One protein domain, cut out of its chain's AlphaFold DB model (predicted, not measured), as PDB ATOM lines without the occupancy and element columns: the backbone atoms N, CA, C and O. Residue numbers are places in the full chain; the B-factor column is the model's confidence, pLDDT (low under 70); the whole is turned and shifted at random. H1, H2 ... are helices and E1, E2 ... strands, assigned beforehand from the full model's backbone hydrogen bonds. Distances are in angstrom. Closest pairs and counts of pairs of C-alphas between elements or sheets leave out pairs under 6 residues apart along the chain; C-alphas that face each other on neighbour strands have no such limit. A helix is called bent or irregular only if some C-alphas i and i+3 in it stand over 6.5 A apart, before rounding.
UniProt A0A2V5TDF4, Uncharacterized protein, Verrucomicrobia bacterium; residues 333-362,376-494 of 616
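This is residues 333 to 362 and 376 to 494 of the 616 residues of an uncharacterized protein of Verrucomicrobia bacterium (UniProt A0A2V5TDF4). The model is a loose head, with H1, H2, H3, long loops and a small sheet of E1, E2 and E3 at one side of it, and a long arm in which H4 and H5 run outward and H6 folds back beside them. H1 and H3 reach the sheet with parts of themselves, and H2 lies at the far end from the arm. The printed part has 149 residues with six named helices and three named strands, in the order H1 E1 H2 H3 H4 H5 H6 E2 E3; of the 83 residues in named elements helices hold 72 and strands 11, and the class is mostly helix; the sheet runs E1 E2 E3, antiparallel. It is loose, radius of gyration of the C-alphas 18.5 A, spanning 60 by 37 by 28 A.

E2, residues 480 to 483, is antiparallel to E1, residues 353 to 356, with N 356 and O 480 within hydrogen-bond range at 2.9 A. E2 forms a hairpin with E3, residues 486 to 488, with N 488 and O 481 within range at 2.7 A. H1, residues 333 to 347, only grazes the sheet; its closest C-alphas to E1 are His 347 and Phe 353, 4.5 A. H3, residues 403 to 411, only grazes it too, with Gly 404 and Leu 355 of E1 the closest C-alphas at 7.6 A. H4, residues 428 to 439, touches H6, residues 458 to 471, at a shallow tilt of 30 degrees, opposite ways; the closest C-alphas are Lys 437 and Ile 469, 5.1 A. H5, residues 441 to 451, only just touches H6, with 3 pairs of C-alphas within 8 A, the closest Leu 448 and Leu 461 at 7.2 A, a helical hairpin. H2, residues 377 to 387, touches no helix. Every O i to N i+4 pair is within hydrogen-bond range in H1, H3, H4 and H6, and 5 of 7 in each of H2 and H5.

H1 is 21.0 A long and begins at C-alpha 333 (165.802, 228.456, 221.100); H6 is 19.6 A. H2 is irregular, C-alphas 378 and 381 being 8.5 A apart, and H5 only just, C-alphas 441 and 444 being 6.7 A apart. E3 ends at C-alpha 488 (186.621, 226.847, 232.348).

The C-alphas farthest apart are Gln 378 and Asp 454, 63.1 A. Residues 363 to 375 are not printed; C-alphas 362 and 376 are 17.1 A apart. The links H2 to H3 and H3 to H4 are long. Residues 376 to 377 are under pLDDT 70.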
ATOM      1  N   THR A 333     165.399 227.803 222.355       92.75
ATOM      2  CA  THR A 333     165.802 228.456 221.100       92.75
ATOM      3  C   THR A 333     166.452 229.805 221.388       92.75
ATOM      4  O   THR A 333     167.476 230.153 220.796       92.75
ATOM      5  N   ASP A 334     165.891 230.569 222.330       94.56
ATOM      6  CA  ASP A 334     166.490 231.829 222.775       94.56
ATOM      7  C   ASP A 334     167.861 231.596 223.429       94.56
ATOM      8  O   ASP A 334     168.798 232.371 223.219       94.56
ATOM      9  N   THR A 335     167.990 230.532 224.226       94.06
ATOM     10  CA  THR A 335     169.226 230.206 224.946       94.06
ATOM     11  C   THR A 335     170.313 229.700 224.005       94.06
ATOM     12  O   THR A 335     171.448 230.159 224.131       94.06
ATOM     13  N   GLN A 336     169.979 228.856 223.022       95.94
ATOM     14  CA  GLN A 336     170.899 228.448 221.954       95.94
ATOM     15  C   GLN A 336     171.528 229.683 221.293       95.94
ATOM     16  O   GLN A 336     172.746 229.851 221.319       95.94
ATOM     17  N   GLN A 337     170.698 230.623 220.824       95.75
ATOM     18  CA  GLN A 337     171.179 231.852 220.188       95.75
ATOM     19  C   GLN A 337     172.023 232.718 221.132       95.75
ATOM     20  O   GLN A 337     172.987 233.347 220.697       95.75
ATOM     21  N   LEU A 338     171.675 232.791 222.422       95.56
ATOM     22  CA  LEU A 338     172.451 233.545 223.408       95.56
ATOM     23  C   LEU A 338     173.841 232.944 223.634       95.56
ATOM     24  O   LEU A 338     174.802 233.707 223.754       95.56
ATOM     25  N   ILE A 339     173.959 231.615 223.695       96.25
ATOM     26  CA  ILE A 339     175.239 230.927 223.897       96.25
ATOM     27  C   ILE A 339     176.096 230.967 222.630       96.25
ATOM     28  O   ILE A 339     177.278 231.285 222.729       96.25
ATOM     29  N   GLU A 340     175.520 230.755 221.446       97.50
ATOM     30  CA  GLU A 340     176.235 230.907 220.169       97.50
ATOM     31  C   GLU A 340     176.770 232.337 220.010       97.50
ATOM     32  O   GLU A 340     177.952 232.547 219.743       97.50
ATOM     33  N   GLN A 341     175.944 233.347 220.307       95.94
ATOM     34  CA  GLN A 341     176.399 234.736 220.319       95.94
ATOM     35  C   GLN A 341     177.472 234.991 221.382       95.94
ATOM     36  O   GLN A 341     178.345 235.831 221.167       95.94
ATOM     37  N   LEU A 342     177.412 234.337 222.544       96.75
ATOM     38  CA  LEU A 342     178.441 234.461 223.578       96.75
ATOM     39  C   LEU A 342     179.779 233.893 223.090       96.75
ATOM     40  O   LEU A 342     180.813 234.530 223.286       96.75
ATOM     41  N   ILE A 343     179.749 232.741 222.417       96.94
ATOM     42  CA  ILE A 343     180.921 232.113 221.801       96.94
ATOM     43  C   ILE A 343     181.510 233.038 220.736       96.94
ATOM     44  O   ILE A 343     182.680 233.388 220.859       96.94
ATOM     45  N   ASP A 344     180.710 233.539 219.790       95.94
ATOM     46  CA  ASP A 344     181.152 234.508 218.771       95.94
ATOM     47  C   ASP A 344     181.785 235.757 219.401       95.94
ATOM     48  O   ASP A 344     182.829 236.253 218.963       95.94
ATOM     49  N   ASN A 345     181.157 236.281 220.462       95.62
ATOM     50  CA  ASN A 345     181.666 237.450 221.170       95.62
ATOM     51  C   ASN A 345     183.050 237.197 221.769       95.62
ATOM     52  O   ASN A 345     183.855 238.127 221.809       95.62
ATOM     53  N   HIS A 346     183.343 235.978 222.223       95.81
ATOM     54  CA  HIS A 346     184.669 235.618 222.722       95.81
ATOM     55  C   HIS A 346     185.633 235.275 221.593       95.81
ATOM     56  O   HIS A 346     186.748 235.803 221.601       95.81
ATOM     57  N   HIS A 347     185.204 234.481 220.607       95.06
ATOM     58  CA  HIS A 347     185.975 234.060 219.434       95.06
ATOM     59  C   HIS A 347     186.577 235.262 218.721       95.06
ATOM     60  O   HIS A 347     187.794 235.336 218.576       95.06
ATOM     61  N   TYR A 348     185.757 236.265 218.407       94.88
ATOM     62  CA  TYR A 348     186.171 237.461 217.677       94.88
ATOM     63  C   TYR A 348     186.626 238.627 218.569       94.88
ATOM     64  O   TYR A 348     186.845 239.746 218.078       94.88
ATOM     65  N   SER A 349     186.748 238.417 219.883       91.81
ATOM     66  CA  SER A 349     187.367 239.394 220.781       91.81
ATOM     67  C   SER A 349     188.892 239.326 220.703       91.81
ATOM     68  O   SER A 349     189.486 238.334 220.281       91.81
ATOM     69  N   ALA A 350     189.564 240.358 221.216       85.69
ATOM     70  CA  ALA A 350     191.020 240.342 221.361       85.69
ATOM     71  C   ALA A 350     191.534 239.198 222.261       85.69
ATOM     72  O   ALA A 350     192.706 238.841 222.180       85.69
ATOM     73  N   LYS A 351     190.677 238.643 223.130       85.19
ATOM     74  CA  LYS A 351     191.029 237.586 224.085       85.19
ATOM     75  C   LYS A 351     190.883 236.179 223.495       85.19
ATOM     76  O   LYS A 351     191.695 235.311 223.810       85.19
ATOM     77  N   GLY A 352     189.908 235.983 222.610       89.81
ATOM     78  CA  GLY A 352     189.657 234.718 221.922       89.81
ATOM     79  C   GLY A 352     188.902 233.685 222.750       89.81
ATOM     80  O   GLY A 352     188.766 233.806 223.971       89.81
ATOM     81  N   PHE A 353     188.460 232.649 222.040       94.06
ATOM     82  CA  PHE A 353     187.802 231.456 222.556       94.06
ATOM     83  C   PHE A 353     188.488 230.223 221.960       94.06
ATOM     84  O   PHE A 353     188.820 230.234 220.777       94.06
ATOM     85  N   ALA A 354     188.741 229.194 222.766       93.88
ATOM     86  CA  ALA A 354     189.365 227.953 222.306       93.88
ATOM     87  C   ALA A 354     188.916 226.761 223.155       93.88
ATOM     88  O   ALA A 354     188.634 226.921 224.345       93.88
ATOM     89  N   LEU A 355     188.923 225.566 222.575       94.75
ATOM     90  CA  LEU A 355     188.883 224.306 223.310       94.75
ATOM     91  C   LEU A 355     190.325 223.891 223.615       94.75
ATOM     92  O   LEU A 355     191.208 223.979 222.766       94.75
ATOM     93  N   ILE A 356     190.591 223.478 224.853       91.56
ATOM     94  CA  ILE A 356     191.940 223.112 225.294       91.56
ATOM     95  C   ILE A 356     191.963 221.731 225.938       91.56
ATOM     96  O   ILE A 356     191.055 221.339 226.675       91.56
ATOM     97  N   LYS A 357     193.073 221.025 225.710       88.25
ATOM     98  CA  LYS A 357     193.359 219.728 226.319       88.25
ATOM     99  C   LYS A 357     193.370 219.833 227.844       88.25
ATOM    100  O   LYS A 357     193.956 220.763 228.410       88.25
ATOM    101  N   GLN A 358     192.774 218.878 228.544       83.50
ATOM    102  CA  GLN A 358     192.860 218.855 229.999       83.50
ATOM    103  C   GLN A 358     194.293 218.635 230.482       83.50
ATOM    104  O   GLN A 358     195.052 217.851 229.918       83.50
ATOM    105  N   GLY A 359     194.659 219.338 231.556       79.81
ATOM    106  CA  GLY A 359     196.032 219.361 232.062       79.81
ATOM    107  C   GLY A 359     196.952 220.348 231.339       79.81
ATOM    108  O   GLY A 359     198.124 220.432 231.693       79.81
ATOM    109  N   THR A 360     196.438 221.123 230.376       82.81
ATOM    110  CA  THR A 360     197.178 222.232 229.760       82.81
ATOM    111  C   THR A 360     197.684 223.212 230.830       82.81
ATOM    112  O   THR A 360     196.869 223.731 231.603       82.81
ATOM    113  N   PRO A 361     199.000 223.501 230.894       78.06
ATOM    114  CA  PRO A 361     199.544 224.411 231.893       78.06
ATOM    115  C   PRO A 361     198.983 225.829 231.745       78.06
ATOM    116  O   PRO A 361     198.959 226.398 230.652       78.06
ATOM    117  N   THR A 362     198.557 226.420 232.862       72.44
ATOM    118  CA  THR A 362     198.002 227.785 232.903       72.44
ATOM    119  C   THR A 362     199.068 228.864 233.074       72.44
ATOM    120  O   THR A 362     198.815 230.025 232.772       72.44
ATOM    121  N   ASP A 376     200.908 232.450 217.930       62.00
ATOM    122  CA  ASP A 376     200.751 231.973 216.560       62.00
ATOM    123  C   ASP A 376     201.775 232.742 215.704       62.00
ATOM    124  O   ASP A 376     201.442 233.761 215.080       62.00
ATOM    125  N   PRO A 377     203.079 232.390 215.782       61.78
ATOM    126  CA  PRO A 377     204.111 233.130 215.079       61.78
ATOM    127  C   PRO A 377     203.825 233.018 213.586       61.78
ATOM    128  O   PRO A 377     203.752 231.923 213.048       61.78
ATOM    129  N   GLN A 378     203.694 234.162 212.917       70.75
ATOM    130  CA  GLN A 378     203.321 234.226 211.501       70.75
ATOM    131  C   GLN A 378     201.889 233.756 211.176       70.75
ATOM    132  O   GLN A 378     201.609 233.466 210.018       70.75
ATOM    133  N   ALA A 379     200.966 233.767 212.141       82.00
ATOM    134  CA  ALA A 379     199.540 233.544 211.890       82.00
ATOM    135  C   ALA A 379     199.215 232.214 211.165       82.00
ATOM    136  O   ALA A 379     198.277 232.158 210.371       82.00
ATOM    137  N   GLU A 380     200.028 231.174 211.355       84.12
ATOM    138  CA  GLU A 380     199.879 229.905 210.642       84.12
ATOM    139  C   GLU A 380     198.719 229.083 211.197       84.12
ATOM    140  O   GLU A 380     197.895 228.598 210.425       84.12
ATOM    141  N   GLN A 381     198.625 228.950 212.520       85.38
ATOM    142  CA  GLN A 381     197.561 228.176 213.156       85.38
ATOM    143  C   GLN A 381     196.202 228.822 212.884       85.38
ATOM    144  O   GLN A 381     195.293 228.162 212.383       85.38
ATOM    145  N   SER A 382     196.084 230.132 213.112       88.62
ATOM    146  CA  SER A 382     194.864 230.887 212.816       88.62
ATOM    147  C   SER A 382     194.506 230.872 211.334       88.62
ATOM    148  O   SER A 382     193.327 230.863 211.007       88.62
ATOM    149  N   PHE A 383     195.481 230.819 210.422       88.44
ATOM    150  CA  PHE A 383     195.182 230.649 209.000       88.44
ATOM    151  C   PHE A 383     194.443 229.333 208.744       88.44
ATOM    152  O   PHE A 383     193.402 229.338 208.085       88.44
ATOM    153  N   PHE A 384     194.960 228.215 209.261       89.12
ATOM    154  CA  PHE A 384     194.334 226.906 209.071       89.12
ATOM    155  C   PHE A 384     192.962 226.825 209.741       89.12
ATOM    156  O   PHE A 384     192.024 226.339 209.115       89.12
ATOM    157  N   VAL A 385     192.842 227.346 210.964       91.12
ATOM    158  CA  VAL A 385     191.592 227.339 211.732       91.12
ATOM    159  C   VAL A 385     190.519 228.208 211.071       91.12
ATOM    160  O   VAL A 385     189.416 227.728 210.842       91.12
ATOM    161  N   GLU A 386     190.827 229.457 210.716       92.12
ATOM    162  CA  GLU A 386     189.819 230.448 210.295       92.12
ATOM    163  C   GLU A 386     189.510 230.419 208.794       92.12
ATOM    164  O   GLU A 386     188.451 230.869 208.360       92.12
ATOM    165  N   THR A 387     190.452 229.951 207.968       87.75
ATOM    166  CA  THR A 387     190.323 229.998 206.496       87.75
ATOM    167  C   THR A 387     190.232 228.622 205.844       87.75
ATOM    168  O   THR A 387     189.908 228.521 204.656       87.75
ATOM    169  N   GLY A 388     190.535 227.568 206.605       88.12
ATOM    170  CA  GLY A 388     190.422 226.182 206.177       88.12
ATOM    171  C   GLY A 388     188.977 225.668 206.168       88.12
ATOM    172  O   GLY A 388     188.032 226.429 206.378       88.12
ATOM    173  N   PRO A 389     188.776 224.369 205.887       92.38
ATOM    174  CA  PRO A 389     187.492 223.720 206.133       92.38
ATOM    175  C   PRO A 389     187.163 223.706 207.640       92.38
ATOM    176  O   PRO A 389     188.078 223.845 208.452       92.38
ATOM    177  N   PRO A 390     185.888 223.489 208.019       95.88
ATOM    178  CA  PRO A 390     185.505 223.225 209.404       95.88
ATOM    179  C   PRO A 390     186.417 222.186 210.063       95.88
ATOM    180  O   PRO A 390     186.712 221.148 209.463       95.88
ATOM    181  N   LEU A 391     186.846 222.456 211.296       96.62
ATOM    182  CA  LEU A 391     187.745 221.585 212.060       96.62
ATOM    183  C   LEU A 391     187.109 220.239 212.414       96.62
ATOM    184  O   LEU A 391     187.803 219.246 212.619       96.62
ATOM    185  N   PHE A 392     185.783 220.184 212.452       97.19
ATOM    186  CA  PHE A 392     185.043 218.951 212.645       97.19
ATOM    187  C   PHE A 392     183.769 218.937 211.804       97.19
ATOM    188  O   PHE A 392     183.306 219.955 211.291       97.19
ATOM    189  N   ALA A 393     183.203 217.746 211.672       95.88
ATOM    190  CA  ALA A 393     181.893 217.498 211.096       95.88
ATOM    191  C   ALA A 393     181.205 216.411 211.925       95.88
ATOM    192  O   ALA A 393     181.841 215.790 212.778       95.88
ATOM    193  N   PHE A 394     179.926 216.155 211.648       96.75
ATOM    194  CA  PHE A 394     179.210 215.056 212.285       96.75
ATOM    195  C   PHE A 394     179.935 213.719 212.079       96.75
ATOM    196  O   PHE A 394     180.070 213.242 210.949       96.75
ATOM    197  N   GLU A 395     180.328 213.085 213.174       96.75
ATOM    198  CA  GLU A 395     180.789 211.707 213.220       96.75
ATOM    199  C   GLU A 395     179.789 210.879 214.035       96.75
ATOM    200  O   GLU A 395     179.571 211.108 215.225       96.75
ATOM    201  N   ALA A 396     179.162 209.903 213.376       95.50
ATOM    202  CA  ALA A 396     178.140 209.053 213.982       95.50
ATOM    203  C   ALA A 396     178.726 208.073 215.009       95.50
ATOM    204  O   ALA A 396     178.026 207.609 215.910       95.50
ATOM    205  N   ASN A 397     180.003 207.711 214.862       93.25
ATOM    206  CA  ASN A 397     180.691 206.897 215.842       93.25
ATOM    207  C   ASN A 397     181.179 207.769 217.001       93.25
ATOM    208  O   ASN A 397     182.214 208.426 216.896       93.25
ATOM    209  N   ALA A 398     180.491 207.681 218.141       88.00
ATOM    210  CA  ALA A 398     180.859 208.404 219.351       88.00
ATOM    211  C   ALA A 398     182.348 208.245 219.712       88.00
ATOM    212  O   ALA A 398     182.972 209.221 220.094       88.00
ATOM    213  N   ASP A 399     182.977 207.083 219.503       88.50
ATOM    214  CA  ASP A 399     184.405 206.867 219.819       88.50
ATOM    215  C   ASP A 399     185.383 207.696 218.972       88.50
ATOM    216  O   ASP A 399     186.585 207.704 219.237       88.50
ATOM    217  N   LYS A 400     184.886 208.359 217.928       92.44
ATOM    218  CA  LYS A 400     185.657 209.211 217.020       92.44
ATOM    219  C   LYS A 400     185.166 210.655 216.991       92.44
ATOM    220  O   LYS A 400     185.835 211.485 216.385       92.44
ATOM    221  N   ALA A 401     184.035 210.948 217.634       94.94
ATOM    222  CA  ALA A 401     183.505 212.299 217.718       94.94
ATOM    223  C   ALA A 401     184.532 213.224 218.384       94.94
ATOM    224  O   ALA A 401     185.122 212.870 219.418       94.94
ATOM    225  N   THR A 402     184.745 214.388 217.773       96.88
ATOM    226  CA  THR A 402     185.639 215.419 218.302       96.88
ATOM    227  C   THR A 402     185.000 216.121 219.494       96.88
ATOM    228  O   THR A 402     183.788 216.058 219.725       96.88
ATOM    229  N   ASP A 403     185.821 216.826 220.257       95.94
ATOM    230  CA  ASP A 403     185.370 217.600 221.401       95.94
ATOM    231  C   ASP A 403     184.458 218.765 220.972       95.94
ATOM    232  O   ASP A 403     183.505 219.078 221.686       95.94
ATOM    233  N   GLY A 404     184.678 219.352 219.787       97.00
ATOM    234  CA  GLY A 404     183.798 220.368 219.198       97.00
ATOM    235  C   GLY A 404     182.400 219.836 218.868       97.00
ATOM    236  O   GLY A 404     181.404 220.469 219.229       97.00
ATOM    237  N   GLN A 405     182.305 218.637 218.276       97.06
ATOM    238  CA  GLN A 405     181.013 217.984 218.030       97.06
ATOM    239  C   GLN A 405     180.280 217.727 219.350       97.06
ATOM    240  O   GLN A 405     179.117 218.097 219.500       97.06
ATOM    241  N   ARG A 406     180.972 217.140 220.332       94.38
ATOM    242  CA  ARG A 406     180.379 216.805 221.634       94.38
ATOM    243  C   ARG A 406     179.903 218.038 222.386       94.38
ATOM    244  O   ARG A 406     178.821 218.008 222.960       94.38
ATOM    245  N   LEU A 407     180.696 219.111 222.392       95.12
ATOM    246  CA  LEU A 407     180.311 220.360 223.042       95.12
ATOM    247  C   LEU A 407     179.075 220.973 222.378       95.12
ATOM    248  O   LEU A 407     178.177 221.417 223.092       95.12
ATOM    249  N   SER A 408     179.003 220.930 221.043       96.00
ATOM    250  CA  SER A 408     177.831 221.393 220.293       96.00
ATOM    251  C   SER A 408     176.583 220.593 220.664       96.00
ATOM    252  O   SER A 408     175.582 221.167 221.076       96.00
ATOM    253  N   GLU A 409     176.653 219.262 220.607       94.00
ATOM    254  CA  GLU A 409     175.515 218.384 220.913       94.00
ATOM    255  C   GLU A 409     175.056 218.500 222.371       94.00
ATOM    256  O   GLU A 409     173.859 218.480 222.647       94.00
ATOM    257  N   TYR A 410     175.991 218.648 223.313       90.81
ATOM    258  CA  TYR A 410     175.665 218.713 224.737       90.81
ATOM    259  C   TYR A 410     175.017 220.041 225.140       90.81
ATOM    260  O   TYR A 410     174.163 220.068 226.025       90.81
ATOM    261  N   LEU A 411     175.445 221.144 224.521       91.31
ATOM    262  CA  LEU A 411     174.895 222.475 224.776       91.31
ATOM    263  C   LEU A 411     173.735 222.837 223.833       91.31
ATOM    264  O   LEU A 411     173.133 223.890 224.018       91.31
ATOM    265  N   GLY A 412     173.418 221.981 222.856       93.19
ATOM    266  CA  GLY A 412     172.368 222.226 221.865       93.19
ATOM    267  C   GLY A 412     172.716 223.344 220.880       93.19
ATOM    268  O   GLY A 412     171.856 224.157 220.567       93.19
ATOM    269  N   LEU A 413     173.976 223.424 220.442       95.62
ATOM    270  CA  LEU A 413     174.483 224.439 219.512       95.62
ATOM    271  C   LEU A 413     174.526 223.907 218.079       95.62
ATOM    272  O   LEU A 413     174.789 222.721 217.854       95.62
ATOM    273  N   GLU A 414     174.389 224.807 217.109       96.94
ATOM    274  CA  GLU A 414     174.750 224.510 215.726       96.94
ATOM    275  C   GLU A 414     176.267 224.301 215.605       96.94
ATOM    276  O   GLU A 414     177.070 225.009 216.218       96.94
ATOM    277  N   TYR A 415     176.688 223.351 214.766       97.19
ATOM    278  CA  TYR A 415     178.114 223.022 214.618       97.19
ATOM    279  C   TYR A 415     178.941 224.187 214.075       97.19
ATOM    280  O   TYR A 415     180.108 224.334 214.442       97.19
ATOM    281  N   ASP A 416     178.331 225.042 213.253       94.94
ATOM    282  CA  ASP A 416     178.977 226.226 212.687       94.94
ATOM    283  C   ASP A 416     179.497 227.181 213.777       94.94
ATOM    284  O   ASP A 416     180.517 227.834 213.566       94.94
ATOM    285  N   ALA A 417     178.873 227.205 214.965       95.69
ATOM    286  CA  ALA A 417     179.308 228.039 216.088       95.69
ATOM    287  C   ALA A 417     180.671 227.617 216.672       95.69
ATOM    288  O   ALA A 417     181.346 228.421 217.312       95.69
ATOM    289  N   LEU A 418     181.084 226.359 216.469       96.94
ATOM    290  CA  LEU A 418     182.365 225.827 216.948       96.94
ATOM    291  C   LEU A 418     183.311 225.395 215.817       96.94
ATOM    292  O   LEU A 418     184.474 225.093 216.082       96.94
ATOM    293  N   ALA A 419     182.845 225.371 214.566       95.19
ATOM    294  CA  ALA A 419     183.560 224.832 213.407       95.19
ATOM    295  C   ALA A 419     184.958 225.433 213.185       95.19
ATOM    296  O   ALA A 419     185.852 224.739 212.699       95.19
ATOM    297  N   HIS A 420     185.146 226.703 213.550       95.62
ATOM    298  CA  HIS A 420     186.396 227.453 213.400       95.62
ATOM    299  C   HIS A 420     186.978 227.895 214.754       95.62
ATOM    300  O   HIS A 420     187.670 228.906 214.843       95.62
ATOM    301  N   ILE A 421     186.696 227.143 215.822       95.81
ATOM    302  CA  ILE A 421     187.280 227.374 217.144       95.81
ATOM    303  C   ILE A 421     188.522 226.512 217.320       95.81
ATOM    304  O   ILE A 421     188.462 225.291 217.201       95.81
ATOM    305  N   ASP A 422     189.641 227.146 217.667       93.00
ATOM    306  CA  ASP A 422     190.894 226.448 217.950       93.00
ATOM    307  C   ASP A 422     190.685 225.299 218.952       93.00
ATOM    308  O   ASP A 422     190.071 225.483 220.007       93.00
ATOM    309  N   GLY A 423     191.170 224.108 218.597       93.88
ATOM    310  CA  GLY A 423     191.006 222.880 219.371       93.88
ATOM    311  C   GLY A 423     189.640 222.186 219.261       93.88
ATOM    312  O   GLY A 423     189.389 221.233 219.998       93.88
ATOM    313  N   ALA A 424     188.740 222.608 218.367       96.44
ATOM    314  CA  ALA A 424     187.463 221.915 218.157       96.44
ATOM    315  C   ALA A 424     187.604 220.509 217.531       96.44
ATOM    316  O   ALA A 424     186.696 219.681 217.646       96.44
ATOM    317  N   ASP A 425     188.744 220.220 216.905       96.12
ATOM    318  CA  ASP A 425     189.148 218.913 216.373       96.12
ATOM    319  C   ASP A 425     189.849 218.011 217.404       96.12
ATOM    320  O   ASP A 425     190.202 216.870 217.089       96.12
ATOM    321  N   LEU A 426     190.042 218.485 218.642       95.12
ATOM    322  CA  LEU A 426     190.585 217.664 219.722       95.12
ATOM    323  C   LEU A 426     189.674 216.465 220.020       95.12
ATOM    324  O   LEU A 426     188.501 216.416 219.652       95.12
ATOM    325  N   THR A 427     190.249 215.454 220.665       94.06
ATOM    326  CA  THR A 427     189.580 214.173 220.945       94.06
ATOM    327  C   THR A 427     189.800 213.718 222.386       94.06
ATOM    328  O   THR A 427     189.791 212.521 222.673       94.06
ATOM    329  N   ASP A 428     189.983 214.656 223.319       90.56
ATOM    330  CA  ASP A 428     190.306 214.373 224.720       90.56
ATOM    331  C   ASP A 428     189.279 213.452 225.385       90.56
ATOM    332  O   ASP A 428     189.654 212.560 226.158       90.56
ATOM    333  N   HIS A 429     187.989 213.644 225.082       90.56
ATOM    334  CA  HIS A 429     186.936 212.769 225.587       90.56
ATOM    335  C   HIS A 429     187.068 211.355 225.010       90.56
ATOM    336  O   HIS A 429     187.062 210.367 225.748       90.56
ATOM    337  N   SER A 430     187.197 211.247 223.689       91.06
ATOM    338  CA  SER A 430     187.281 209.965 222.984       91.06
ATOM    339  C   SER A 430     188.535 209.176 223.399       91.06
ATOM    340  O   SER A 430     188.463 207.965 223.614       91.06
ATOM    341  N   GLU A 431     189.659 209.857 223.647       90.75
ATOM    342  CA  GLU A 431     190.866 209.280 224.252       90.75
ATOM    343  C   GLU A 431     190.611 208.742 225.673       90.75
ATOM    344  O   GLU A 431     191.060 207.642 226.014       90.75
ATOM    345  N   ALA A 432     189.887 209.490 226.516       89.19
ATOM    346  CA  ALA A 432     189.567 209.070 227.882       89.19
ATOM    347  C   ALA A 432     188.669 207.821 227.901       89.19
ATOM    348  O   ALA A 432     188.921 206.880 228.658       89.19
ATOM    349  N   VAL A 433     187.666 207.783 227.023       90.06
ATOM    350  CA  VAL A 433     186.786 206.626 226.818       90.06
ATOM    351  C   VAL A 433     187.579 205.414 226.318       90.06
ATOM    352  O   VAL A 433     187.437 204.315 226.860       90.06
ATOM    353  N   ALA A 434     188.471 205.599 225.342       91.25
ATOM    354  CA  ALA A 434     189.332 204.531 224.835       91.25
ATOM    355  C   ALA A 434     190.251 203.955 225.927       91.25
ATOM    356  O   ALA A 434     190.413 202.734 226.019       91.25
ATOM    357  N   MET A 435     190.803 204.807 226.797       89.94
ATOM    358  CA  MET A 435     191.604 204.365 227.941       89.94
ATOM    359  C   MET A 435     190.765 203.546 228.935       89.94
ATOM    360  O   MET A 435     191.189 202.468 229.353       89.94
ATOM    361  N   ASN A 436     189.550 203.997 229.261       89.31
ATOM    362  CA  ASN A 436     188.637 203.250 230.131       89.31
ATOM    363  C   ASN A 436     188.254 201.889 229.531       89.31
ATOM    364  O   ASN A 436     188.288 200.876 230.236       89.31
ATOM    365  N   LYS A 437     187.979 201.834 228.219       92.19
ATOM    366  CA  LYS A 437     187.749 200.588 227.465       92.19
ATOM    367  C   LYS A 437     188.932 199.626 227.576       92.19
ATOM    368  O   LYS A 437     188.732 198.448 227.871       92.19
ATOM    369  N   ALA A 438     190.151 200.120 227.361       92.81
ATOM    370  CA  ALA A 438     191.365 199.308 227.390       92.81
ATOM    371  C   ALA A 438     191.672 198.758 228.793       92.81
ATOM    372  O   ALA A 438     192.056 197.596 228.934       92.81
ATOM    373  N   LEU A 439     191.478 199.570 229.836       90.00
ATOM    374  CA  LEU A 439     191.823 199.209 231.212       90.00
ATOM    375  C   LEU A 439     190.736 198.416 231.941       90.00
ATOM    376  O   LEU A 439     191.036 197.805 232.970       90.00
ATOM    377  N   TYR A 440     189.498 198.385 231.436       91.00
ATOM    378  CA  TYR A 440     188.365 197.754 232.119       91.00
ATOM    379  C   TYR A 440     188.672 196.325 232.579       91.00
ATOM    380  O   TYR A 440     188.496 196.013 233.755       91.00
ATOM    381  N   ALA A 441     189.182 195.467 231.689       88.94
ATOM    382  CA  ALA A 441     189.400 194.051 231.993       88.94
ATOM    383  C   ALA A 441     190.364 193.834 233.174       88.94
ATOM    384  O   ALA A 441     190.113 192.974 234.013       88.94
ATOM    385  N   GLY A 442     191.430 194.636 233.263       84.88
ATOM    386  CA  GLY A 442     192.441 194.539 234.322       84.88
ATOM    387  C   GLY A 442     192.116 195.322 235.597       84.88
ATOM    388  O   GLY A 442     192.847 195.207 236.575       84.88
ATOM    389  N   THR A 443     191.051 196.128 235.594       84.38
ATOM    390  CA  THR A 443     190.675 196.992 236.721       84.38
ATOM    391  C   THR A 443     189.290 196.614 237.245       84.38
ATOM    392  O   THR A 443     189.143 195.631 237.975       84.38
ATOM    393  N   LEU A 444     188.258 197.363 236.859       85.69
ATOM    394  CA  LEU A 444     186.894 197.187 237.335       85.69
ATOM    395  C   LEU A 444     186.309 195.834 236.909       85.69
ATOM    396  O   LEU A 444     185.645 195.178 237.703       85.69
ATOM    397  N   GLY A 445     186.598 195.379 235.689       86.62
ATOM    398  CA  GLY A 445     186.121 194.105 235.158       86.62
ATOM    399  C   GLY A 445     186.598 192.908 235.976       86.62
ATOM    400  O   GLY A 445     185.780 192.068 236.342       86.62
ATOM    401  N   TYR A 446     187.888 192.842 236.320       84.44
ATOM    402  CA  TYR A 446     188.413 191.783 237.187       84.44
ATOM    403  C   TYR A 446     187.746 191.807 238.568       84.44
ATOM    404  O   TYR A 446     187.279 190.773 239.048       84.44
ATOM    405  N   TYR A 447     187.652 192.992 239.181       83.25
ATOM    406  CA  TYR A 447     187.036 193.167 240.494       83.25
ATOM    407  C   TYR A 447     185.577 192.693 240.512       83.25
ATOM    408  O   TYR A 447     185.198 191.894 241.367       83.25
ATOM    409  N   LEU A 448     184.770 193.133 239.542       84.56
ATOM    410  CA  LEU A 448     183.353 192.788 239.476       84.56
ATOM    411  C   LEU A 448     183.128 191.297 239.181       84.56
ATOM    412  O   LEU A 448     182.318 190.669 239.857       84.56
ATOM    413  N   ASN A 449     183.870 190.719 238.228       81.31
ATOM    414  CA  ASN A 449     183.710 189.312 237.835       81.31
ATOM    415  C   ASN A 449     184.270 188.313 238.857       81.31
ATOM    416  O   ASN A 449     183.827 187.169 238.886       81.31
ATOM    417  N   THR A 450     185.240 188.719 239.680       78.19
ATOM    418  CA  THR A 450     185.914 187.799 240.614       78.19
ATOM    419  C   THR A 450     185.438 187.987 242.047       78.19
ATOM    420  O   THR A 450     185.261 187.011 242.769       78.19
ATOM    421  N   LEU A 451     185.248 189.238 242.488       76.31
ATOM    422  CA  LEU A 451     184.961 189.551 243.892       76.31
ATOM    423  C   LEU A 451     183.485 189.861 244.161       76.31
ATOM    424  O   LEU A 451     183.059 189.749 245.308       76.31
ATOM    425  N   LEU A 452     182.710 190.255 243.141       76.44
ATOM    426  CA  LEU A 452     181.288 190.616 243.267       76.44
ATOM    427  C   LEU A 452     180.347 189.783 242.374       76.44
ATOM    428  O   LEU A 452     179.174 190.130 242.227       76.44
ATOM    429  N   ASN A 453     180.820 188.663 241.820       71.75
ATOM    430  CA  ASN A 453     180.016 187.757 240.988       71.75
ATOM    431  C   ASN A 453     178.820 187.130 241.726       71.75
ATOM    432  O   ASN A 453     177.790 186.876 241.112       71.75
ATOM    433  N   ASP A 454     178.918 186.950 243.044       73.38
ATOM    434  CA  ASP A 454     177.815 186.463 243.883       73.38
ATOM    435  C   ASP A 454     176.752 187.544 244.177       73.38
ATOM    436  O   ASP A 454     175.716 187.249 244.775       73.38
ATOM    437  N   VAL A 455     177.007 188.802 243.791       74.88
ATOM    438  CA  VAL A 455     176.127 189.961 244.038       74.88
ATOM    439  C   VAL A 455     175.395 190.392 242.768       74.88
ATOM    440  O   VAL A 455     174.253 190.839 242.834       74.88
ATOM    441  N   MET A 456     176.028 190.262 241.598       77.88
ATOM    442  CA  MET A 456     175.489 190.752 240.327       77.88
ATOM    443  C   MET A 456     175.335 189.630 239.302       77.88
ATOM    444  O   MET A 456     176.240 188.832 239.087       77.88
ATOM    445  N   SER A 457     174.199 189.612 238.601       82.19
ATOM    446  CA  SER A 457     174.013 188.722 237.448       82.19
ATOM    447  C   SER A 457     174.932 189.108 236.281       82.19
ATOM    448  O   SER A 457     175.274 190.280 236.128       82.19
ATOM    449  N   ASN A 458     175.239 188.158 235.389       84.00
ATOM    450  CA  ASN A 458     176.025 188.432 234.177       84.00
ATOM    451  C   ASN A 458     175.421 189.553 233.306       84.00
ATOM    452  O   ASN A 458     176.162 190.376 232.783       84.00
ATOM    453  N   ASP A 459     174.087 189.649 233.197       85.50
ATOM    454  CA  ASP A 459     173.425 190.759 232.482       85.50
ATOM    455  C   ASP A 459     173.710 192.113 233.147       85.50
ATOM    456  O   ASP A 459     173.991 193.106 232.480       85.50
ATOM    457  N   THR A 460     173.691 192.154 234.483       85.12
ATOM    458  CA  THR A 460     174.044 193.363 235.237       85.12
ATOM    459  C   THR A 460     175.510 193.730 235.034       85.12
ATOM    460  O   THR A 460     175.802 194.901 234.814       85.12
ATOM    461  N   LEU A 461     176.419 192.751 235.051       87.31
ATOM    462  CA  LEU A 461     177.848 192.973 234.819       87.31
ATOM    463  C   LEU A 461     178.118 193.569 233.431       87.31
ATOM    464  O   LEU A 461     178.851 194.552 233.331       87.31
ATOM    465  N   GLU A 462     177.469 193.056 232.382       89.19
ATOM    466  CA  GLU A 462     177.583 193.614 231.027       89.19
ATOM    467  C   GLU A 462     177.000 195.031 230.922       89.19
ATOM    468  O   GLU A 462     177.579 195.896 230.265       89.19
ATOM    469  N   ARG A 463     175.905 195.335 231.633       90.81
ATOM    470  CA  ARG A 463     175.366 196.707 231.698       90.81
ATOM    471  C   ARG A 463     176.286 197.668 232.449       90.81
ATOM    472  O   ARG A 463     176.457 198.801 232.010       90.81
ATOM    473  N   VAL A 464     176.896 197.236 233.557       90.69
ATOM    474  CA  VAL A 464     177.901 198.038 234.279       90.69
ATOM    475  C   VAL A 464     179.124 198.269 233.399       90.69
ATOM    476  O   VAL A 464     179.648 199.381 233.370       90.69
ATOM    477  N   ARG A 465     179.559 197.245 232.655       91.62
ATOM    478  CA  ARG A 465     180.623 197.380 231.661       91.62
ATOM    479  C   ARG A 465     180.270 198.454 230.639       91.62
ATOM    480  O   ARG A 465     181.064 199.372 230.485       91.62
ATOM    481  N   ALA A 466     179.107 198.357 229.988       91.56
ATOM    482  CA  ALA A 466     178.651 199.337 229.002       91.56
ATOM    483  C   ALA A 466     178.615 200.755 229.594       91.56
ATOM    484  O   ALA A 466     179.237 201.661 229.049       91.56
ATOM    485  N   LEU A 467     178.009 200.925 230.777       90.50
ATOM    486  CA  LEU A 467     177.973 202.210 231.478       90.50
ATOM    487  C   LEU A 467     179.380 202.791 231.692       90.50
ATOM    488  O   LEU A 467     179.629 203.953 231.380       90.50
ATOM    489  N   PHE A 468     180.304 201.985 232.220       90.38
ATOM    490  CA  PHE A 468     181.660 202.430 232.528       90.38
ATOM    491  C   PHE A 468     182.460 202.778 231.274       90.38
ATOM    492  O   PHE A 468     183.158 203.788 231.248       90.38
ATOM    493  N   ILE A 469     182.376 201.945 230.239       90.81
ATOM    494  CA  ILE A 469     183.202 202.123 229.049       90.81
ATOM    495  C   ILE A 469     182.626 203.133 228.058       90.81
ATOM    496  O   ILE A 469     183.340 203.486 227.133       90.81
ATOM    497  N   GLU A 470     181.374 203.568 228.202       86.88
ATOM    498  CA  GLU A 470     180.742 204.528 227.282       86.88
ATOM    499  C   GLU A 470     180.494 205.896 227.924       86.88
ATOM    500  O   GLU A 470     180.630 206.909 227.244       86.88
ATOM    501  N   TYR A 471     180.163 205.947 229.220       85.56
ATOM    502  CA  TYR A 471     179.664 207.172 229.859       85.56
ATOM    503  C   TYR A 471     180.512 207.668 231.032       85.56
ATOM    504  O   TYR A 471     180.340 208.803 231.477       85.56
ATOM    505  N   VAL A 472     181.424 206.849 231.559       86.00
ATOM    506  CA  VAL A 472     182.323 207.280 232.634       86.00
ATOM    507  C   VAL A 472     183.612 207.796 232.013       86.00
ATOM    508  O   VAL A 472     184.310 207.063 231.319       86.00
ATOM    509  N   ALA A 473     183.956 209.049 232.302       83.56
ATOM    510  CA  ALA A 473     185.212 209.668 231.899       83.56
ATOM    511  C   ALA A 473     185.830 210.405 233.095       83.56
ATOM    512  O   ALA A 473     185.219 211.307 233.665       83.56
ATOM    513  N   GLY A 474     187.064 210.047 233.472       75.31
ATOM    514  CA  GLY A 474     187.772 210.692 234.592       75.31
ATOM    515  C   GLY A 474     188.142 212.157 234.329       75.31
ATOM    516  O   GLY A 474     188.428 212.900 235.259       75.31
ATOM    517  N   ARG A 475     188.102 212.563 233.056       78.19
ATOM    518  CA  ARG A 475     188.271 213.939 232.578       78.19
ATOM    519  C   ARG A 475     186.935 214.692 232.474       78.19
ATOM    520  O   ARG A 475     186.900 215.825 232.033       78.19
ATOM    521  N   GLY A 476     185.815 214.109 232.892       82.50
ATOM    522  CA  GLY A 476     184.499 214.719 232.702       82.50
ATOM    523  C   GLY A 476     183.972 214.591 231.263       82.50
ATOM    524  O   GLY A 476     184.663 214.067 230.387       82.50
ATOM    525  N   PRO A 477     182.715 215.004 231.024       83.75
ATOM    526  CA  PRO A 477     182.012 214.715 229.774       83.75
ATOM    527  C   PRO A 477     182.383 215.650 228.617       83.75
ATOM    528  O   PRO A 477     182.181 215.272 227.468       83.75
ATOM    529  N   LEU A 478     182.930 216.835 228.895       89.69
ATOM    530  CA  LEU A 478     183.207 217.872 227.898       89.69
ATOM    531  C   LEU A 478     184.637 218.395 228.015       89.69
ATOM    532  O   LEU A 478     185.220 218.401 229.104       89.69
ATOM    533  N   ALA A 479     185.176 218.875 226.894       89.81
ATOM    534  CA  ALA A 479     186.461 219.558 226.872       89.81
ATOM    535  C   ALA A 479     186.416 220.876 227.653       89.81
ATOM    536  O   ALA A 479     185.381 221.535 227.773       89.81
ATOM    537  N   THR A 480     187.572 221.266 228.181       91.69
ATOM    538  CA  THR A 480     187.752 222.564 228.830       91.69
ATOM    539  C   THR A 480     187.735 223.653 227.765       91.69
ATOM    540  O   THR A 480     188.424 223.541 226.751       91.69
ATOM    541  N   VAL A 481     187.000 224.735 228.011       93.81
ATOM    542  CA  VAL A 481     187.022 225.925 227.150       93.81
ATOM    543  C   VAL A 481     187.892 227.002 227.775       93.81
ATOM    544  O   VAL A 481     187.999 227.112 228.994       93.81
ATOM    545  N   ARG A 482     188.526 227.823 226.951       92.31
ATOM    546  CA  ARG A 482     189.339 228.960 227.373       92.31
ATOM    547  C   ARG A 482     188.734 230.240 226.819       92.31
ATOM    548  O   ARG A 482     188.589 230.370 225.609       92.31
ATOM    549  N   VAL A 483     188.465 231.201 227.699       92.50
ATOM    550  CA  VAL A 483     188.135 232.585 227.338       92.50
ATOM    551  C   VAL A 483     189.310 233.453 227.762       92.50
ATOM    552  O   VAL A 483     189.612 233.563 228.952       92.50
ATOM    553  N   GLY A 484     190.026 234.037 226.800       86.75
ATOM    554  CA  GLY A 484     191.251 234.772 227.114       86.75
ATOM    555  C   GLY A 484     192.292 233.900 227.809       86.75
ATOM    556  O   GLY A 484     192.740 232.897 227.259       86.75
ATOM    557  N   ASN A 485     192.697 234.290 229.015       84.19
ATOM    558  CA  ASN A 485     193.637 233.530 229.839       84.19
ATOM    559  C   ASN A 485     192.950 232.658 230.905       84.19
ATOM    560  O   ASN A 485     193.649 232.050 231.712       84.19
ATOM    561  N   GLN A 486     191.614 232.601 230.927       88.12
ATOM    562  CA  GLN A 486     190.846 231.848 231.917       88.12
ATOM    563  C   GLN A 486     190.335 230.526 231.326       88.12
ATOM    564  O   GLN A 486     189.548 230.551 230.375       88.12
ATOM    565  N   PRO A 487     190.766 229.367 231.858       90.88
ATOM    566  CA  PRO A 487     190.166 228.082 231.529       90.88
ATOM    567  C   PRO A 487     188.900 227.832 232.363       90.88
ATOM    568  O   PRO A 487     188.876 228.079 233.567       90.88
ATOM    569  N   TYR A 488     187.877 227.263 231.734       92.38
ATOM    570  CA  TYR A 488     186.621 226.847 232.348       92.38
ATOM    571  C   TYR A 488     186.373 225.366 232.057       92.38
ATOM    572  O   TYR A 488     186.335 224.940 230.902       92.38
ATOM    573  N   GLY A 489     186.208 224.581 233.120       90.56
ATOM    574  CA  GLY A 489     185.779 223.187 233.037       90.56
ATOM    575  C   GLY A 489     184.269 223.061 233.222       90.56
ATOM    576  O   GLY A 489     183.655 223.862 233.928       90.56
ATOM    577  N   PHE A 490     183.681 222.025 232.630       90.25
ATOM    578  CA  PHE A 490     182.268 221.704 232.805       90.25
ATOM    579  C   PHE A 490     182.093 220.666 233.911       90.25
ATOM    580  O   PHE A 490     182.644 219.567 233.843       90.25
ATOM    581  N   LEU A 491     181.292 221.005 234.920       89.19
ATOM    582  CA  LEU A 491     180.882 220.076 235.967       89.19
ATOM    583  C   LEU A 491     179.409 219.724 235.775       89.19
ATOM    584  O   LEU A 491     178.526 220.513 236.108       89.19
ATOM    585  N   LEU A 492     179.150 218.517 235.278       87.81
ATOM    586  CA  LEU A 492     177.806 217.959 235.273       87.81
ATOM    587  C   LEU A 492     177.437 217.508 236.687       87.81
ATOM    588  O   LEU A 492     178.168 216.743 237.316       87.81
ATOM    589  N   THR A 493     176.291 217.961 237.183       87.44
ATOM    590  CA  THR A 493     175.794 217.578 238.504       87.44
ATOM    591  C   THR A 493     174.271 217.542 238.531       87.44
ATOM    592  O   THR A 493     173.611 218.181 237.715       87.44
ATOM    593  N   SER A 494     173.716 216.788 239.476       86.56
ATOM    594  CA  SER A 494     172.286 216.756 239.767       86.56
ATOM    595  C   SER A 494     172.035 216.385 241.232       86.56
ATOM    596  O   SER A 494     172.921 215.899 241.941       86.56
TER     597      SER A 494